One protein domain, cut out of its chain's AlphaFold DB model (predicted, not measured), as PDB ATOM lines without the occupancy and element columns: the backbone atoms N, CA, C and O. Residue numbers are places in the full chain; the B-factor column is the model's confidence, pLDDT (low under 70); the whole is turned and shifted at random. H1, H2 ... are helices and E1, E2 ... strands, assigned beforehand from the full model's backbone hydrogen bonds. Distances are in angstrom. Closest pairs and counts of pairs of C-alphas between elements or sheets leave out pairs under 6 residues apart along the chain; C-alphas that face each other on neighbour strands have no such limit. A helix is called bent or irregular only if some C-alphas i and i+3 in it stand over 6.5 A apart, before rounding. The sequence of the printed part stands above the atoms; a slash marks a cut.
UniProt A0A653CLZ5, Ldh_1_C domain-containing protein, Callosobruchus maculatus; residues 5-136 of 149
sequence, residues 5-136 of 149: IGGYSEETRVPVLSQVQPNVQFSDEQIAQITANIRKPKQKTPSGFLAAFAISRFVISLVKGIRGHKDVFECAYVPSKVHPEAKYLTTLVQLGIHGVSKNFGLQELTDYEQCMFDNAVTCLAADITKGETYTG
ATOM      1  N   ILE A   5      -1.471 -25.426  25.426       96.94
ATOM      2  CA  ILE A   5      -1.580 -24.548  24.258       96.94
ATOM      3  C   ILE A   5      -0.602 -23.369  24.370       96.94
ATOM      4  O   ILE A   5       0.097 -23.218  25.376       96.94
ATOM      5  N   GLY A   6      -0.538 -22.537  23.327       96.69
ATOM      6  CA  GLY A   6       0.347 -21.371  23.291       96.69
ATOM      7  C   GLY A   6       1.736 -21.707  22.739       96.69
ATOM      8  O   GLY A   6       1.857 -22.250  21.637       96.69
ATOM      9  N   GLY A   7       2.787 -21.375  23.485       94.88
ATOM     10  CA  GLY A   7       4.190 -21.619  23.138       94.88
ATOM     11  C   GLY A   7       4.925 -22.514  24.146       94.88
ATOM     12  O   GLY A   7       4.316 -23.191  24.975       94.88
ATOM     13  N   TYR A   8       6.259 -22.547  24.052       91.69
ATOM     14  CA  TYR A   8       7.110 -23.394  24.900       91.69
ATOM     15  C   TYR A   8       7.776 -22.648  26.070       91.69
ATOM     16  O   TYR A   8       8.239 -23.306  26.997       91.69
ATOM     17  N   SER A   9       7.847 -21.315  26.070       90.69
ATOM     18  CA  SER A   9       8.468 -20.540  27.162       90.69
ATOM     19  C   SER A   9       7.576 -20.468  28.412       90.69
ATOM     20  O   SER A   9       6.402 -20.833  28.372       90.69
ATOM     21  N   GLU A  10       8.130 -20.014  29.540       91.25
ATOM     22  CA  GLU A  10       7.395 -19.856  30.809       91.25
ATOM     23  C   GLU A  10       6.184 -18.921  30.648       91.25
ATOM     24  O   GLU A  10       5.112 -19.175  31.198       91.25
ATOM     25  N   GLU A  11       6.336 -17.870  29.845       93.31
ATOM     26  CA  GLU A  11       5.334 -16.839  29.598       93.31
ATOM     27  C   GLU A  11       4.263 -17.294  28.598       93.31
ATOM     28  O   GLU A  11       3.113 -16.860  28.685       93.31
ATOM     29  N   THR A  12       4.617 -18.201  27.684       95.75
ATOM     30  CA  THR A  12       3.746 -18.609  26.571       95.75
ATOM     31  C   THR A  12       3.063 -19.959  26.778       95.75
ATOM     32  O   THR A  12       2.136 -20.288  26.039       95.75
ATOM     33  N   ARG A  13       3.488 -20.755  27.765       95.38
ATOM     34  CA  ARG A  13       2.919 -22.079  28.049       95.38
ATOM     35  C   ARG A  13       1.602 -21.959  28.814       95.38
ATOM     36  O   ARG A  13       1.577 -21.466  29.940       95.38
ATOM     37  N   VAL A  14       0.514 -22.472  28.248       97.06
ATOM     38  CA  VAL A  14      -0.823 -22.380  28.856       97.06
ATOM     39  C   VAL A  14      -1.383 -23.787  29.080       97.06
ATOM     40  O   VAL A  14      -1.824 -24.423  28.120       97.06
ATOM     41  N   PRO A  15      -1.324 -24.329  30.311       96.00
ATOM     42  CA  PRO A  15      -2.021 -25.565  30.642       96.00
ATOM     43  C   PRO A  15      -3.529 -25.315  30.716       96.00
ATOM     44  O   PRO A  15      -3.969 -24.421  31.430       96.00
ATOM     45  N   VAL A  16      -4.308 -26.128  30.004       95.94
ATOM     46  CA  VAL A  16      -5.773 -26.052  29.996       95.94
ATOM     47  C   VAL A  16      -6.314 -27.171  30.885       95.94
ATOM     48  O   VAL A  16      -6.555 -28.294  30.435       95.94
ATOM     49  N   LEU A  17      -6.409 -26.896  32.184       95.56
ATOM     50  CA  LEU A  17      -6.835 -27.868  33.194       95.56
ATOM     51  C   LEU A  17      -8.334 -28.160  33.105       95.56
ATOM     52  O   LEU A  17      -8.740 -29.281  33.406       95.56
ATOM     53  N   SER A  18      -9.131 -27.203  32.621       94.38
ATOM     54  CA  SER A  18     -10.566 -27.383  32.360       94.38
ATOM     55  C   SER A  18     -10.865 -28.477  31.327       94.38
ATOM     56  O   SER A  18     -11.946 -29.060  31.334       94.38
ATOM     57  N   GLN A  19      -9.884 -28.813  30.481       92.94
ATOM     58  CA  GLN A  19      -9.996 -29.799  29.402       92.94
ATOM     59  C   GLN A  19      -9.228 -31.100  29.698       92.94
ATOM     60  O   GLN A  19      -8.896 -31.873  28.790       92.94
ATOM     61  N   VAL A  20      -8.896 -31.366  30.967       91.88
ATOM     62  CA  VAL A  20      -8.188 -32.592  31.347       91.88
ATOM     63  C   VAL A  20      -9.047 -33.841  31.112       91.88
ATOM     64  O   VAL A  20     -10.257 -33.853  31.328       91.88
ATOM     65  N   GLN A  21      -8.398 -34.923  30.671       87.75
ATOM     66  CA  GLN A  21      -9.028 -36.236  30.493       87.75
ATOM     67  C   GLN A  21      -8.281 -37.323  31.289       87.75
ATOM     68  O   GLN A  21      -7.061 -37.461  31.087       87.75
ATOM     69  N   PRO A  22      -8.964 -38.119  32.145       89.31
ATOM     70  CA  PRO A  22     -10.389 -38.018  32.506       89.31
ATOM     71  C   PRO A  22     -10.715 -36.688  33.203       89.31
ATOM     72  O   PRO A  22      -9.805 -36.058  33.735       89.31
ATOM     73  N   ASN A  23     -11.984 -36.269  33.179       88.00
ATOM     74  CA  ASN A  23     -12.419 -35.019  33.807       88.00
ATOM     75  C   ASN A  23     -12.178 -35.077  35.327       88.00
ATOM     76  O   ASN A  23     -12.635 -36.004  35.998       88.00
ATOM     77  N   VAL A  24     -11.442 -34.095  35.846       90.06
ATOM     78  CA  VAL A  24     -11.118 -33.935  37.265       90.06
ATOM     79  C   VAL A  24     -11.376 -32.482  37.638       90.06
ATOM     80  O   VAL A  24     -10.918 -31.576  36.946       90.06
ATOM     81  N   GLN A  25     -12.080 -32.265  38.746       91.38
ATOM     82  CA  GLN A  25     -12.244 -30.934  39.317       91.38
ATOM     83  C   GLN A  25     -11.104 -30.641  40.291       91.38
ATOM     84  O   GLN A  25     -10.760 -31.473  41.131       91.38
ATOM     85  N   PHE A  26     -10.540 -29.446  40.170       93.75
ATOM     86  CA  PHE A  26      -9.478 -28.937  41.028       93.75
ATOM     87  C   PHE A  26      -9.995 -27.720  41.793       93.75
ATOM     88  O   PHE A  26     -10.825 -26.977  41.273       93.75
ATOM     89  N   SER A  27      -9.495 -27.496  43.007       96.69
ATOM     90  CA  SER A  27      -9.696 -26.213  43.685       96.69
ATOM     91  C   SER A  27      -8.864 -25.111  43.024       96.69
ATOM     92  O   SER A  27      -7.852 -25.393  42.381       96.69
ATOM     93  N   ASP A  28      -9.227 -23.847  43.240       95.94
ATOM     94  CA  ASP A  28      -8.474 -22.700  42.710       95.94
ATOM     95  C   ASP A  28      -7.001 -22.716  43.153       95.94
ATOM     96  O   ASP A  28      -6.092 -22.438  42.369       95.94
ATOM     97  N   GLU A  29      -6.744 -23.132  44.396       96.69
ATOM     98  CA  GLU A  29      -5.391 -23.308  44.931       96.69
ATOM     99  C   GLU A  29      -4.607 -24.381  44.164       96.69
ATOM    100  O   GLU A  29      -3.441 -24.178  43.816       96.69
ATOM    101  N   GLN A  30      -5.247 -25.515  43.852       96.50
ATOM    102  CA  GLN A  30      -4.639 -26.583  43.058       96.50
ATOM    103  C   GLN A  30      -4.387 -26.129  41.618       96.50
ATOM    104  O   GLN A  30      -3.307 -26.386  41.087       96.50
ATOM    105  N   ILE A  31      -5.339 -25.421  41.002       96.12
ATOM    106  CA  ILE A  31      -5.199 -24.853  39.655       96.12
ATOM    107  C   ILE A  31      -3.983 -23.929  39.603       96.12
ATOM    108  O   ILE A  31      -3.123 -24.098  38.734       96.12
ATOM    109  N   ALA A  32      -3.860 -23.005  40.558       95.19
ATOM    110  CA  ALA A  32      -2.744 -22.071  40.627       95.19
ATOM    111  C   ALA A  32      -1.401 -22.796  40.818       95.19
ATOM    112  O   ALA A  32      -0.435 -22.519  40.102       95.19
ATOM    113  N   GLN A  33      -1.333 -23.767  41.735       95.75
ATOM    114  CA  GLN A  33      -0.113 -24.536  41.998       95.75
ATOM    115  C   GLN A  33       0.319 -25.386  40.796       95.75
ATOM    116  O   GLN A  33       1.495 -25.382  40.423       95.75
ATOM    117  N   ILE A  34      -0.612 -26.114  40.172       95.12
ATOM    118  CA  ILE A  34      -0.333 -26.951  38.998       95.12
ATOM    119  C   ILE A  34       0.116 -26.070  37.832       95.12
ATOM    120  O   ILE A  34       1.143 -26.351  37.212       95.12
ATOM    121  N   THR A  35      -0.600 -24.974  37.578       95.44
ATOM    122  CA  THR A  35      -0.256 -24.009  36.528       95.44
ATOM    123  C   THR A  35       1.148 -23.447  36.728       95.44
ATOM    124  O   THR A  35       1.955 -23.470  35.797       95.44
ATOM    125  N   ALA A  36       1.479 -23.004  37.945       93.88
ATOM    126  CA  ALA A  36       2.799 -22.470  38.267       93.88
ATOM    127  C   ALA A  36       3.906 -23.509  38.038       93.88
ATOM    128  O   ALA A  36       4.917 -23.201  37.406       93.88
ATOM    129  N   ASN A  37       3.697 -24.754  38.474       92.44
ATOM    130  CA  ASN A  37       4.660 -25.841  38.281       92.44
ATOM    131  C   ASN A  37       4.865 -26.197  36.803       92.44
ATOM    132  O   ASN A  37       5.987 -26.509  36.398       92.44
ATOM    133  N   ILE A  38       3.800 -26.157  35.993       92.19
ATOM    134  CA  ILE A  38       3.884 -26.430  34.556       92.19
ATOM    135  C   ILE A  38       4.584 -25.285  33.826       92.19
ATOM    136  O   ILE A  38       5.426 -25.548  32.972       92.19
ATOM    137  N   ARG A  39       4.272 -24.021  34.133       91.94
ATOM    138  CA  ARG A  39       4.880 -22.850  33.474       91.94
ATOM    139  C   ARG A  39       6.336 -22.660  33.876       91.94
ATOM    140  O   ARG A  39       7.194 -22.503  33.008       91.94
ATOM    141  N   LYS A  40       6.622 -22.778  35.172       89.19
ATOM    142  CA  LYS A  40       7.942 -22.587  35.769       89.19
ATOM    143  C   LYS A  40       8.428 -23.875  36.442       89.19
ATOM    144  O   LYS A  40       8.429 -23.981  37.672       89.19
ATOM    145  N   PRO A  41       8.858 -24.880  35.661       82.06
ATOM    146  CA  PRO A  41       9.421 -26.088  36.237       82.06
ATOM    147  C   PRO A  41      10.696 -25.758  37.023       82.06
ATOM    148  O   PRO A  41      11.488 -24.898  36.637       82.06
ATOM    149  N   LYS A  42      10.933 -26.491  38.119       79.69
ATOM    150  CA  LYS A  42      12.133 -26.324  38.964       79.69
ATOM    151  C   LYS A  42      13.439 -26.468  38.173       79.69
ATOM    152  O   LYS A  42      14.429 -25.820  38.496       79.69
ATOM    153  N   GLN A  43      13.437 -27.312  37.142       75.19
ATOM    154  CA  GLN A  43      14.523 -27.411  36.171       75.19
ATOM    155  C   GLN A  43      14.102 -26.681  34.895       75.19
ATOM    156  O   GLN A  43      13.138 -27.078  34.244       75.19
ATOM    157  N   LYS A  44      14.827 -25.610  34.546       68.94
ATOM    158  CA  LYS A  44      14.549 -24.798  33.347       68.94
ATOM    159  C   LYS A  44      14.692 -25.601  32.056       68.94
ATOM    160  O   LYS A  44      13.955 -25.379  31.101       68.94
ATOM    161  N   THR A  45      15.640 -26.531  32.037       72.25
ATOM    162  CA  THR A  45      15.833 -27.489  30.955       72.25
ATOM    163  C   THR A  45      15.350 -28.861  31.418       72.25
ATOM    164  O   THR A  45      15.752 -29.309  32.495       72.25
ATOM    165  N   PRO A  46      14.498 -29.550  30.638       75.00
ATOM    166  CA  PRO A  46      14.203 -30.949  30.905       75.00
ATOM    167  C   PRO A  46      15.511 -31.741  30.922       75.00
ATOM    168  O   PRO A  46      16.414 -31.469  30.125       75.00
ATOM    169  N   SER A  47      15.613 -32.746  31.791       82.88
ATOM    170  CA  SER A  47      16.723 -33.693  31.695       82.88
ATOM    171  C   SER A  47      16.741 -34.322  30.296       82.88
ATOM    172  O   SER A  47      15.687 -34.522  29.682       82.88
ATOM    173  N   GLY A  48      17.930 -34.660  29.786       86.12
ATOM    174  CA  GLY A  48      18.061 -35.256  28.449       86.12
ATOM    175  C   GLY A  48      17.179 -36.497  28.262       86.12
ATOM    176  O   GLY A  48      16.609 -36.696  27.195       86.12
ATOM    177  N   PHE A  49      16.976 -37.274  29.331       90.31
ATOM    178  CA  PHE A  49      16.081 -38.431  29.339       90.31
ATOM    179  C   PHE A  49      14.599 -38.052  29.184       90.31
ATOM    180  O   PHE A  49      13.899 -38.650  28.369       90.31
ATOM    181  N   LEU A  50      14.115 -37.044  29.922       88.50
ATOM    182  CA  LEU A  50      12.725 -36.582  29.813       88.50
ATOM    183  C   LEU A  50      12.433 -36.006  28.423       88.50
ATOM    184  O   LEU A  50      11.389 -36.303  27.841       88.50
ATOM    185  N   ALA A  51      13.371 -35.233  27.869       89.81
ATOM    186  CA  ALA A  51      13.263 -34.721  26.506       89.81
ATOM    187  C   ALA A  51      13.237 -35.862  25.476       89.81
ATOM    188  O   ALA A  51      12.354 -35.893  24.620       89.81
ATOM    189  N   ALA A  52      14.147 -36.834  25.591       94.75
ATOM    190  CA  ALA A  52      14.195 -37.993  24.703       94.75
ATOM    191  C   ALA A  52      12.894 -38.806  24.749       94.75
ATOM    192  O   ALA A  52      12.392 -39.218  23.705       94.75
ATOM    193  N   PHE A  53      12.309 -38.989  25.934       95.25
ATOM    194  CA  PHE A  53      11.019 -39.654  26.088       95.25
ATOM    195  C   PHE A  53       9.885 -38.880  25.400       95.25
ATOM    196  O   PHE A  53       9.116 -39.469  24.639       95.25
ATOM    197  N   ALA A  54       9.798 -37.563  25.617       93.50
ATOM    198  CA  ALA A  54       8.767 -36.719  25.012       93.50
ATOM    199  C   ALA A  54       8.856 -36.701  23.476       93.50
ATOM    200  O   ALA A  54       7.847 -36.900  22.798       93.50
ATOM    201  N   ILE A  55      10.066 -36.542  22.929       95.69
ATOM    202  CA  ILE A  55      10.319 -36.591  21.483       95.69
ATOM    203  C   ILE A  55       9.944 -37.969  20.934       95.69
ATOM    204  O   ILE A  55       9.211 -38.058  19.951       95.69
ATOM    205  N   SER A  56      10.394 -39.044  21.589       97.62
ATOM    206  CA  SER A  56      10.103 -40.418  21.164       97.62
ATOM    207  C   SER A  56       8.597 -40.679  21.123       97.62
ATOM    208  O   SER A  56       8.097 -41.227  20.143       97.62
ATOM    209  N   ARG A  57       7.852 -40.231  22.143       96.94
ATOM    210  CA  ARG A  57       6.386 -40.319  22.169       96.94
ATOM    211  C   ARG A  57       5.760 -39.585  20.980       96.94
ATOM    212  O   ARG A  57       4.940 -40.180  20.285       96.94
ATOM    213  N   PHE A  58       6.154 -38.335  20.731       97.31
ATOM    214  CA  PHE A  58       5.609 -37.545  19.625       97.31
ATOM    215  C   PHE A  58       5.908 -38.184  18.260       97.31
ATOM    216  O   PHE A  58       5.016 -38.309  17.424       97.31
ATOM    217  N   VAL A  59       7.139 -38.663  18.047       98.25
ATOM    218  CA  VAL A  59       7.538 -39.361  16.813       98.25
ATOM    219  C   VAL A  59       6.736 -40.649  16.622       98.25
ATOM    220  O   VAL A  59       6.271 -40.914  15.516       98.25
ATOM    221  N   ILE A  60       6.504 -41.430  17.680       98.19
ATOM    222  CA  ILE A  60       5.654 -42.627  17.611       98.19
ATOM    223  C   ILE A  60       4.223 -42.257  17.191       98.19
ATOM    224  O   ILE A  60       3.650 -42.937  16.339       98.19
ATOM    225  N   SER A  61       3.648 -41.190  17.752       98.06
ATOM    226  CA  SER A  61       2.334 -40.674  17.340       98.06
ATOM    227  C   SER A  61       2.341 -40.260  15.864       98.06
ATOM    228  O   SER A  61       1.480 -40.695  15.100       98.06
ATOM    229  N   LEU A  62       3.356 -39.527  15.407       97.94
ATOM    230  CA  LEU A  62       3.494 -39.156  13.996       97.94
ATOM    231  C   LEU A  62       3.559 -40.383  13.071       97.94
ATOM    232  O   LEU A  62       2.835 -40.438  12.078       97.94
ATOM    233  N   VAL A  63       4.352 -41.398  13.423       98.25
ATOM    234  CA  VAL A  63       4.442 -42.656  12.663       98.25
ATOM    235  C   VAL A  63       3.099 -43.388  12.628       98.25
ATOM    236  O   VAL A  63       2.715 -43.901  11.578       98.25
ATOM    237  N   LYS A  64       2.348 -43.424  13.737       98.31
ATOM    238  CA  LYS A  64       0.989 -43.993  13.755       98.31
ATOM    239  C   LYS A  64       0.056 -43.251  12.792       98.31
ATOM    240  O   LYS A  64      -0.650 -43.907  12.030       98.31
ATOM    241  N   GLY A  65       0.098 -41.916  12.789       98.00
ATOM    242  CA  GLY A  65      -0.663 -41.084  11.850       98.00
ATOM    243  C   GLY A  65      -0.309 -41.383  10.390       98.00
ATOM    244  O   GLY A  65      -1.202 -41.636   9.582       98.00
ATOM    245  N   ILE A  66       0.988 -41.466  10.070       97.94
ATOM    246  CA  ILE A  66       1.489 -41.817   8.728       97.94
ATOM    247  C   ILE A  66       1.009 -43.209   8.293       97.94
ATOM    248  O   ILE A  66       0.641 -43.412   7.140       97.94
ATOM    249  N   ARG A  67       0.953 -44.168   9.225       98.06
ATOM    250  CA  ARG A  67       0.442 -45.527   8.982       98.06
ATOM    251  C   ARG A  67      -1.087 -45.615   8.877       98.06
ATOM    252  O   ARG A  67      -1.610 -46.718   8.752       98.06
ATOM    253  N   GLY A  68      -1.804 -44.493   8.942       96.50
ATOM    254  CA  GLY A  68      -3.258 -44.451   8.795       96.50
ATOM    255  C   GLY A  68      -4.032 -44.887  10.040       96.50
ATOM    256  O   GLY A  68      -5.218 -45.201   9.936       96.50
ATOM    257  N   HIS A  69      -3.397 -44.911  11.219       97.19
ATOM    258  CA  HIS A  69      -4.147 -45.081  12.462       97.19
ATOM    259  C   HIS A  69      -5.107 -43.901  12.637       97.19
ATOM    260  O   HIS A  69      -4.735 -42.744  12.431       97.19
ATOM    261  N   LYS A  70      -6.343 -44.200  13.035       93.31
ATOM    262  CA  LYS A  70      -7.338 -43.179  13.369       93.31
ATOM    263  C   LYS A  70      -7.046 -42.589  14.747       93.31
ATOM    264  O   LYS A  70      -6.361 -43.212  15.557       93.31
ATOM    265  N   ASP A  71      -7.581 -41.396  14.986       94.44
ATOM    266  CA  ASP A  71      -7.664 -40.797  16.322       94.44
ATOM    267  C   ASP A  71      -6.307 -40.614  17.028       94.44
ATOM    268  O   ASP A  71      -6.171 -40.785  18.240       94.44
ATOM    269  N   VAL A  72      -5.277 -40.250  16.257       97.38
ATOM    270  CA  VAL A  72      -3.961 -39.887  16.792       97.38
ATOM    271  C   VAL A  72      -3.910 -38.381  17.028       97.38
ATOM    272  O   VAL A  72      -3.819 -37.607  16.075       97.38
ATOM    273  N   PHE A  73      -3.943 -37.972  18.296       95.56
ATOM    274  CA  PHE A  73      -3.957 -36.566  18.693       95.56
ATOM    275  C   PHE A  73      -2.719 -36.186  19.500       95.56
ATOM    276  O   PHE A  73      -2.315 -36.918  20.402       95.56
ATOM    277  N   GLU A  74      -2.152 -35.018  19.210       97.06
ATOM    278  CA  GLU A  74      -1.054 -34.423  19.975       97.06
ATOM    279  C   GLU A  74      -1.230 -32.900  20.049       97.06
ATOM    280  O   GLU A  74      -1.859 -32.293  19.181       97.06
ATOM    281  N   CYS A  75      -0.660 -32.267  21.073       96.38
ATOM    282  CA  CYS A  75      -0.478 -30.816  21.085       96.38
ATOM    283  C   CYS A  75       0.811 -30.485  20.326       96.38
ATOM    284  O   CYS A  75       1.879 -30.979  20.689       96.38
ATOM    285  N   ALA A  76       0.725 -29.667  19.278       97.38
ATOM    286  CA  ALA A  76       1.878 -29.349  18.436       97.38
ATOM    287  C   ALA A  76       1.916 -27.868  18.060       97.38
ATOM    288  O   ALA A  76       0.887 -27.297  17.698       97.38
ATOM    289  N   TYR A  77       3.110 -27.272  18.110       97.44
ATOM    290  CA  TYR A  77       3.367 -25.910  17.642       97.44
ATOM    291  C   TYR A  77       3.481 -25.901  16.117       97.44
ATOM    292  O   TYR A  77       4.455 -26.401  15.554       97.44
ATOM    293  N   VAL A  78       2.456 -25.381  15.448       97.06
ATOM    294  CA  VAL A  78       2.303 -25.451  13.987       97.06
ATOM    295  C   VAL A  78       1.804 -24.115  13.437       97.06
ATOM    296  O   VAL A  78       1.254 -23.321  14.207       97.06
ATOM    297  N   PRO A  79       1.950 -23.846  12.122       96.38
ATOM    298  CA  PRO A  79       1.265 -22.726  11.486       96.38
ATOM    299  C   PRO A  79      -0.229 -22.757  11.814       96.38
ATOM    300  O   PRO A  79      -0.886 -23.794  11.685       96.38
ATOM    301  N   SER A  80      -0.761 -21.628  12.265       95.06
ATOM    302  CA  SER A  80      -2.106 -21.545  12.816       95.06
ATOM    303  C   SER A  80      -2.795 -20.250  12.404       95.06
ATOM    304  O   SER A  80      -2.160 -19.219  12.207       95.06
ATOM    305  N   LYS A  81      -4.121 -20.320  12.264       93.75
ATOM    306  CA  LYS A  81      -5.008 -19.165  12.025       93.75
ATOM    307  C   LYS A  81      -5.975 -18.934  13.188       93.75
ATOM    308  O   LYS A  81      -6.964 -18.229  13.043       93.75
ATOM    309  N   VAL A  82      -5.715 -19.592  14.314       92.69
ATOM    310  CA  VAL A  82      -6.591 -19.614  15.489       92.69
ATOM    311  C   VAL A  82      -6.636 -18.257  16.186       92.69
ATOM    312  O   VAL A  82      -7.688 -17.864  16.675       92.69
ATOM    313  N   HIS A  83      -5.518 -17.532  16.192       94.69
ATOM    314  CA  HIS A  83      -5.444 -16.170  16.701       94.69
ATOM    315  C   HIS A  83      -4.778 -15.268  15.650       94.69
ATOM    316  O   HIS A  83      -3.747 -15.665  15.101       94.69
ATOM    317  N   PRO A  84      -5.318 -14.070  15.355       92.94
ATOM    318  CA  PRO A  84      -4.811 -13.204  14.285       92.94
ATOM    319  C   PRO A  84      -3.350 -12.765  14.474       92.94
ATOM    320  O   PRO A  84      -2.638 -12.567  13.494       92.94
ATOM    321  N   GLU A  85      -2.897 -12.637  15.720       92.31
ATOM    322  CA  GLU A  85      -1.540 -12.171  16.051       92.31
ATOM    323  C   GLU A  85      -0.506 -13.301  16.188       92.31
ATOM    324  O   GLU A  85       0.695 -13.041  16.196       92.31
ATOM    325  N   ALA A  86      -0.942 -14.565  16.250       94.44
ATOM    326  CA  ALA A  86      -0.059 -15.715  16.439       94.44
ATOM    327  C   ALA A  86      -0.066 -16.617  15.197       94.44
ATOM    328  O   ALA A  86      -0.839 -17.571  15.099       94.44
ATOM    329  N   LYS A  87       0.841 -16.333  14.250       95.50
ATOM    330  CA  LYS A  87       1.006 -17.109  13.001       95.50
ATOM    331  C   LYS A  87       1.350 -18.585  13.236       95.50
ATOM    332  O   LYS A  87       1.102 -19.429  12.377       95.50
ATOM    333  N   TYR A  88       1.931 -18.888  14.392       97.00
ATOM    334  CA  TYR A  88       2.247 -20.232  14.851       97.00
ATOM    335  C   TYR A  88       1.707 -20.383  16.270       97.00
ATOM    336  O   TYR A  88       1.817 -19.459  17.075       97.00
ATOM    337  N   LEU A  89       1.097 -21.526  16.575       97.25
ATOM    338  CA  LEU A  89       0.478 -21.750  17.878       97.25
ATOM    339  C   LEU A  89       0.426 -23.238  18.210       97.25
ATOM    340  O   LEU A  89       0.129 -24.065  17.345       97.25
ATOM    341  N   THR A  90       0.657 -23.578  19.477       97.75
ATOM    342  CA  THR A  90       0.398 -24.921  19.998       97.75
ATOM    343  C   THR A  90      -1.088 -25.077  20.253       97.75
ATOM    344  O   THR A  90      -1.667 -24.344  21.049       97.75
ATOM    345  N   THR A  91      -1.698 -26.035  19.572       96.75
ATOM    346  CA  THR A  91      -3.111 -26.414  19.716       96.75
ATOM    347  C   THR A  91      -3.228 -27.928  19.585       96.75
ATOM    348  O   THR A  91      -2.262 -28.598  19.202       96.75
ATOM    349  N   LEU A  92      -4.387 -28.488  19.932       95.69
ATOM    350  CA  LEU A  92      -4.645 -29.905  19.704       95.69
ATOM    351  C   LEU A  92      -4.777 -30.160  18.196       95.69
ATOM    352  O   LEU A  92      -5.601 -29.544  17.517       95.69
ATOM    353  N   VAL A  93      -3.982 -31.090  17.679       96.94
ATOM    354  CA  VAL A  93      -4.005 -31.486  16.271       96.94
ATOM    355  C   VAL A  93      -4.232 -32.983  16.131       96.94
ATOM    356  O   VAL A  93      -3.794 -33.773  16.965       96.94
ATOM    357  N   GLN A  94      -4.892 -33.376  15.046       97.56
ATOM    358  CA  GLN A  94      -4.965 -34.765  14.615       97.56
ATOM    359  C   GLN A  94      -3.910 -35.033  13.552       97.56
ATOM    360  O   GLN A  94      -3.838 -34.336  12.534       97.56
ATOM    361  N   LEU A  95      -3.127 -36.082  13.765       98.31
ATOM    362  CA  LEU A  95      -2.118 -36.557  12.829       98.31
ATOM    363  C   LEU A  95      -2.730 -37.592  11.878       98.31
ATOM    364  O   LEU A  95      -3.520 -38.440  12.288       98.31
ATOM    365  N   GLY A  96      -2.350 -37.521  10.607       97.69
ATOM    366  CA  GLY A  96      -2.775 -38.437   9.556       97.69
ATOM    367  C   GLY A  96      -1.656 -38.712   8.554       97.69
ATOM    368  O   GLY A  96      -0.494 -38.372   8.784       97.69
ATOM    369  N   ILE A  97      -2.018 -39.311   7.419       97.88
ATOM    370  CA  ILE A  97      -1.058 -39.834   6.432       97.88
ATOM    371  C   ILE A  97      -0.130 -38.769   5.817       97.88
ATOM    372  O   ILE A  97       0.956 -39.092   5.348       97.88
ATOM    373  N   HIS A  98      -0.537 -37.497   5.855       96.81
ATOM    374  CA  HIS A  98       0.205 -36.351   5.318       96.81
ATOM    375  C   HIS A  98       0.621 -35.342   6.407       96.81
ATOM    376  O   HIS A  98       0.788 -34.159   6.129       96.81
ATOM    377  N   GLY A  99       0.776 -35.792   7.658       95.88
ATOM    378  CA  GLY A  99       1.122 -34.927   8.790       95.88
ATOM    379  C   GLY A  99      -0.117 -34.406   9.516       95.88
ATOM    380  O   GLY A  99      -0.997 -35.190   9.865       95.88
ATOM    381  N   VAL A 100      -0.192 -33.100   9.790       97.19
ATOM    382  CA  VAL A 100      -1.357 -32.506  10.469       97.19
ATOM    383  C   VAL A 100      -2.570 -32.552   9.543       97.19
ATOM    384  O   VAL A 100      -2.628 -31.845   8.542       97.19
ATOM    385  N   SER A 101      -3.547 -33.381   9.895       96.25
ATOM    386  CA  SER A 101      -4.790 -33.557   9.136       96.25
ATOM    387  C   SER A 101      -5.880 -32.567   9.546       96.25
ATOM    388  O   SER A 101      -6.655 -32.113   8.707       96.25
ATOM    389  N   LYS A 102      -5.931 -32.209  10.833       96.31
ATOM    390  CA  LYS A 102      -6.888 -31.249  11.387       96.31
ATOM    391  C   LYS A 102      -6.284 -30.523  12.583       96.31
ATOM    392  O   LYS A 102      -5.659 -31.151  13.434       96.31
ATOM    393  N   ASN A 103      -6.518 -29.217  12.656       96.44
ATOM    394  CA  ASN A 103      -6.265 -28.407  13.841       96.44
ATOM    395  C   ASN A 103      -7.610 -28.122  14.531       96.44
ATOM    396  O   ASN A 103      -8.549 -27.679  13.870       96.44
ATOM    397  N   PHE A 104      -7.717 -28.426  15.826       94.94
ATOM    398  CA  PHE A 104      -8.950 -28.254  16.608       94.94
ATOM    399  C   PHE A 104      -9.089 -26.862  17.227       94.94
ATOM    400  O   PHE A 104     -10.130 -26.564  17.799       94.94
ATOM    401  N   GLY A 105      -8.079 -26.004  17.083       94.62
ATOM    402  CA  GLY A 105      -8.100 -24.639  17.583       94.62
ATOM    403  C   GLY A 105      -8.088 -24.547  19.104       94.62
ATOM    404  O   GLY A 105      -7.535 -25.414  19.789       94.62
ATOM    405  N   LEU A 106      -8.664 -23.457  19.613       93.75
ATOM    406  CA  LEU A 106      -8.930 -23.293  21.038       93.75
ATOM    407  C   LEU A 106     -10.221 -24.017  21.388       93.75
ATOM    408  O   LEU A 106     -11.230 -23.886  20.699       93.75
ATOM    409  N   GLN A 107     -10.157 -24.782  22.466       87.75
ATOM    410  CA  GLN A 107     -11.346 -25.297  23.129       87.75
ATOM    411  C   GLN A 107     -11.915 -24.210  24.045       87.75
ATOM    412  O   GLN A 107     -11.332 -23.132  24.164       87.75
ATOM    413  N   GLU A 108     -13.043 -24.489  24.693       92.81
ATOM    414  CA  GLU A 108     -13.567 -23.592  25.721       92.81
ATOM    415  C   GLU A 108     -12.541 -23.438  26.847       92.81
ATOM    416  O   GLU A 108     -12.048 -24.430  27.395       92.81
ATOM    417  N   LEU A 109     -12.211 -22.184  27.148       95.94
ATOM    418  CA  LEU A 109     -11.291 -21.794  28.206       95.94
ATOM    419  C   LEU A 109     -12.084 -21.135  29.332       95.94
ATOM    420  O   LEU A 109     -13.048 -20.411  29.089       95.94
ATOM    421  N   THR A 110     -11.650 -21.361  30.565       96.75
ATOM    422  CA  THR A 110     -12.101 -20.561  31.712       96.75
ATOM    423  C   THR A 110     -11.532 -19.144  31.634       96.75
ATOM    424  O   THR A 110     -10.516 -18.924  30.978       96.75
ATOM    425  N   ASP A 111     -12.106 -18.189  32.370       97.44
ATOM    426  CA  ASP A 111     -11.590 -16.808  32.426       97.44
ATOM    427  C   ASP A 111     -10.108 -16.754  32.838       97.44
ATOM    428  O   ASP A 111      -9.322 -15.966  32.304       97.44
ATOM    429  N   TYR A 112      -9.701 -17.636  33.758       96.12
ATOM    430  CA  TYR A 112      -8.311 -17.766  34.195       96.12
ATOM    431  C   TYR A 112      -7.387 -18.227  33.056       96.12
ATOM    432  O   TYR A 112      -6.324 -17.643  32.833       96.12
ATOM    433  N   GLU A 113      -7.794 -19.257  32.313       97.19
ATOM    434  CA  GLU A 113      -7.035 -19.797  31.180       97.19
ATOM    435  C   GLU A 113      -7.024 -18.834  29.988       97.19
ATOM    436  O   GLU A 113      -5.990 -18.693  29.336       97.19
ATOM    437  N   GLN A 114      -8.131 -18.130  29.734       97.50
ATOM    438  CA  GLN A 114      -8.245 -17.128  28.677       97.50
ATOM    439  C   GLN A 114      -7.318 -15.940  28.947       97.50
ATOM    440  O   GLN A 114      -6.497 -15.605  28.099       97.50
ATOM    441  N   CYS A 115      -7.353 -15.372  30.157       96.50
ATOM    442  CA  CYS A 115      -6.440 -14.299  30.556       96.50
ATOM    443  C   CYS A 115      -4.969 -14.723  30.403       96.50
ATOM    444  O   CYS A 115      -4.111 -13.969  29.936       96.50
ATOM    445  N   MET A 116      -4.657 -15.969  30.762       96.56
ATOM    446  CA  MET A 116      -3.320 -16.527  30.589       96.56
ATOM    447  C   MET A 116      -2.934 -16.689  29.111       96.56
ATOM    448  O   MET A 116      -1.782 -16.440  28.747       96.56
ATOM    449  N   PHE A 117      -3.881 -17.100  28.269       97.44
ATOM    450  CA  PHE A 117      -3.702 -17.245  26.830       97.44
ATOM    451  C   PHE A 117      -3.475 -15.902  26.132       97.44
ATOM    452  O   PHE A 117      -2.536 -15.789  25.346       97.44
ATOM    453  N   ASP A 118      -4.246 -14.871  26.468       96.38
ATOM    454  CA  ASP A 118      -4.114 -13.537  25.867       96.38
ATOM    455  C   ASP A 118      -2.728 -12.928  26.155       96.38
ATOM    456  O   ASP A 118      -2.043 -12.410  25.265       96.38
ATOM    457  N   ASN A 119      -2.249 -13.093  27.393       95.94
ATOM    458  CA  ASN A 119      -0.888 -12.713  27.776       95.94
ATOM    459  C   ASN A 119       0.170 -13.519  27.002       95.94
ATOM    460  O   ASN A 119       1.148 -12.956  26.502       95.94
ATOM    461  N   ALA A 120      -0.031 -14.834  26.866       96.81
ATOM    462  CA  ALA A 120       0.873 -15.709  26.126       96.81
ATOM    463  C   ALA A 120       0.977 -15.316  24.646       96.81
ATOM    464  O   ALA A 120       2.077 -15.305  24.098       96.81
ATOM    465  N   VAL A 121      -0.140 -14.969  24.002       96.62
ATOM    466  CA  VAL A 121      -0.183 -14.551  22.595       96.62
ATOM    467  C   VAL A 121       0.650 -13.296  22.356       96.62
ATOM    468  O   VAL A 121       1.400 -13.252  21.381       96.62
ATOM    469  N   THR A 122       0.582 -12.317  23.260       95.25
ATOM    470  CA  THR A 122       1.361 -11.076  23.145       95.25
ATOM    471  C   THR A 122       2.865 -11.368  23.112       95.25
ATOM    472  O   THR A 122       3.586 -10.883  22.237       95.25
ATOM    473  N   CYS A 123       3.350 -12.218  24.026       95.25
ATOM    474  CA  CYS A 123       4.749 -12.650  24.042       95.25
ATOM    475  C   CYS A 123       5.108 -13.486  22.803       95.25
ATOM    476  O   CYS A 123       6.152 -13.281  22.186       95.25
ATOM    477  N   LEU A 124       4.221 -14.399  22.407       95.81
ATOM    478  CA  LEU A 124       4.433 -15.306  21.283       95.81
ATOM    479  C   LEU A 124       4.541 -14.559  19.948       95.81
ATOM    480  O   LEU A 124       5.372 -14.916  19.117       95.81
ATOM    481  N   ALA A 125       3.752 -13.502  19.741       95.31
ATOM    482  CA  ALA A 125       3.831 -12.666  18.546       95.31
ATOM    483  C   ALA A 125       5.218 -12.011  18.395       95.31
ATOM    484  O   ALA A 125       5.779 -11.974  17.293       95.31
ATOM    485  N   ALA A 126       5.808 -11.551  19.504       94.75
ATOM    486  CA  ALA A 126       7.162 -11.003  19.518       94.75
ATOM    487  C   ALA A 126       8.221 -12.081  19.213       94.75
ATOM    488  O   ALA A 126       9.106 -11.852  18.384       94.75
ATOM    489  N   ASP A 127       8.100 -13.267  19.816       95.00
ATOM    490  CA  ASP A 127       9.010 -14.395  19.576       95.00
ATOM    491  C   ASP A 127       8.959 -14.883  18.119       95.00
ATOM    492  O   ASP A 127      10.000 -15.126  17.501       95.00
ATOM    493  N   ILE A 128       7.758 -14.972  17.538       95.25
ATOM    494  CA  ILE A 128       7.553 -15.320  16.127       95.25
ATOM    495  C   ILE A 128       8.223 -14.286  15.227       95.25
ATOM    496  O   ILE A 128       8.986 -14.661  14.339       95.25
ATOM    497  N   THR A 129       7.971 -12.998  15.475       95.06
ATOM    498  CA  THR A 129       8.557 -11.906  14.685       95.06
ATOM    499  C   THR A 129      10.078 -11.988  14.717       95.06
ATOM    500  O   THR A 129      10.722 -11.951  13.674       95.06
ATOM    501  N   LYS A 130      10.666 -12.199  15.899       94.75
ATOM    502  CA  LYS A 130      12.112 -12.374  16.052       94.75
ATOM    503  C   LYS A 130      12.648 -13.543  15.217       94.75
ATOM    504  O   LYS A 130      13.694 -13.401  14.584       94.75
ATOM    505  N   GLY A 131      11.945 -14.675  15.208       94.69
ATOM    506  CA  GLY A 131      12.300 -15.835  14.388       94.69
ATOM    507  C   GLY A 131      12.233 -15.542  12.886       94.69
ATOM    508  O   GLY A 131      13.189 -15.820  12.170       94.69
ATOM    509  N   GLU A 132      11.143 -14.927  12.425       94.06
ATOM    510  CA  GLU A 132      10.933 -14.556  11.018       94.06
ATOM    511  C   GLU A 132      11.955 -13.523  10.518       94.06
ATOM    512  O   GLU A 132      12.464 -13.639   9.400       94.06
ATOM    513  N   THR A 133      12.285 -12.524  11.344       94.75
ATOM    514  CA  THR A 133      13.300 -11.513  11.025       94.75
ATOM    515  C   THR A 133      14.685 -12.141  10.918       94.75
ATOM    516  O   THR A 133      15.435 -11.801  10.005       94.75
ATOM    517  N   TYR A 134      15.026 -13.088  11.800       94.50
ATOM    518  CA  TYR A 134      16.314 -13.785  11.743       94.50
ATOM    519  C   TYR A 134      16.507 -14.547  10.422       94.50
ATOM    520  O   TYR A 134      17.610 -14.572   9.882       94.50
ATOM    521  N   THR A 135      15.438 -15.130   9.874       88.06
ATOM    522  CA  THR A 135      15.466 -15.865   8.601       88.06
ATOM    523  C   THR A 135      15.253 -14.983   7.365       88.06
ATOM    524  O   THR A 135      15.320 -15.491   6.248       88.06
ATOM    525  N   GLY A 136      14.994 -13.679   7.530       80.25
ATOM    526  CA  GLY A 136      14.710 -12.748   6.428       80.25
ATOM    527  C   GLY A 136      13.328 -12.933   5.782       80.25
ATOM    528  O   GLY A 136      13.056 -12.374   4.722       80.25
TER     529      GLY A 136
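What this domain is: This is residues 5 to 136 of the 149 residues of the protein "Ldh_1_C domain-containing protein" of Callosobruchus maculatus (UniProt A0A653CLZ5). An antiparallel sheet of three strands, whose two longer strands E2 and E3 form a sharply bent hairpin, has helix H2 across one face near one end and the long helix H3 passing the other end, near the turn from E2 to E3. Helix H1 lies away from the sheet, with the short strand E1 between it and H3; residues 47 to 53 and 130 to 136 stick out. The printed part has 132 residues, with three named helices and four named strands in the order E1 H1 H2 E2 E3 E4 H3, and its class is mixed, helices and strands. The sheet's order is E2 - E3 - E4; the whole is compact, with a radius of gyration of the C-alphas of 15.7 A and spans of 43 by 42 by 33 A.

How they stand to each other: E1, residues 13 to 15, pairs with no named strand, but residues 5 to 6 pair with its residues 13 to 14, antiparallel. H1, residues 28 to 39, is not on the sheet; its closest C-alphas to E1 are those of Arg 39 and Arg 13, 5.8 A apart. H2, residues 48 to 66, is apart from H1. E2, residues 72 to 83, E3, residues 86 to 96, and E4, residues 99 to 103, form a meander, each strand the antiparallel neighbour of the one before. E2 bends by 85 degrees at residue 79 and E3 by 77 degrees at residue 92. In the hairpin E2 and E3, N 74 and O 93 are within hydrogen-bond range at 3.0 A; in the hairpin E3 and E4, N 101 and O 94 are at 2.8 A. H2 and the sheet make two layers, a helix on one face of a sheet: its height over the sheet is 11.1 A, and it runs across the strands, at 72 degrees to E2 on the local plane. The closest C-alphas of H2 and E3 are those of Gly 65 and Gly 96, 4.1 A apart. H3, residues 111 to 134, only grazes the sheet with its residues 118 to 129; the C-alphas of Ala 86 in E3 and Ala 125 are closest, at 5.4 A. Its closest C-alphas to E1 are those of Phe 117 and Val 14, 6.2 A apart. Every O i to N i+4 pair is within hydrogen-bond range in H1 and H2, and 19 of 20 in H3.

Where its parts are: E1 begins at C-alpha 13 (2.919, -22.079, 28.049). H1 is 16.2 A long and H2 26.6 A, from C-alpha 48 (18.061, -35.256, 28.449). E2 measures 23.8 A, E3 23.9 A and E4 11.1 A. H3, 34.9 A long with a kink of 27 degrees near residue 122, ends at C-alpha 134 (16.314, -13.785, 11.743).

The domain as a whole: The C-alphas farthest apart, those of Ser 27 and Gly 136, are 46.5 A apart. The printed part has no cut, and the link from E1 to H1, 12 residues, is long. Mean pLDDT of the printed part is 94.0; residue 44 is under 70.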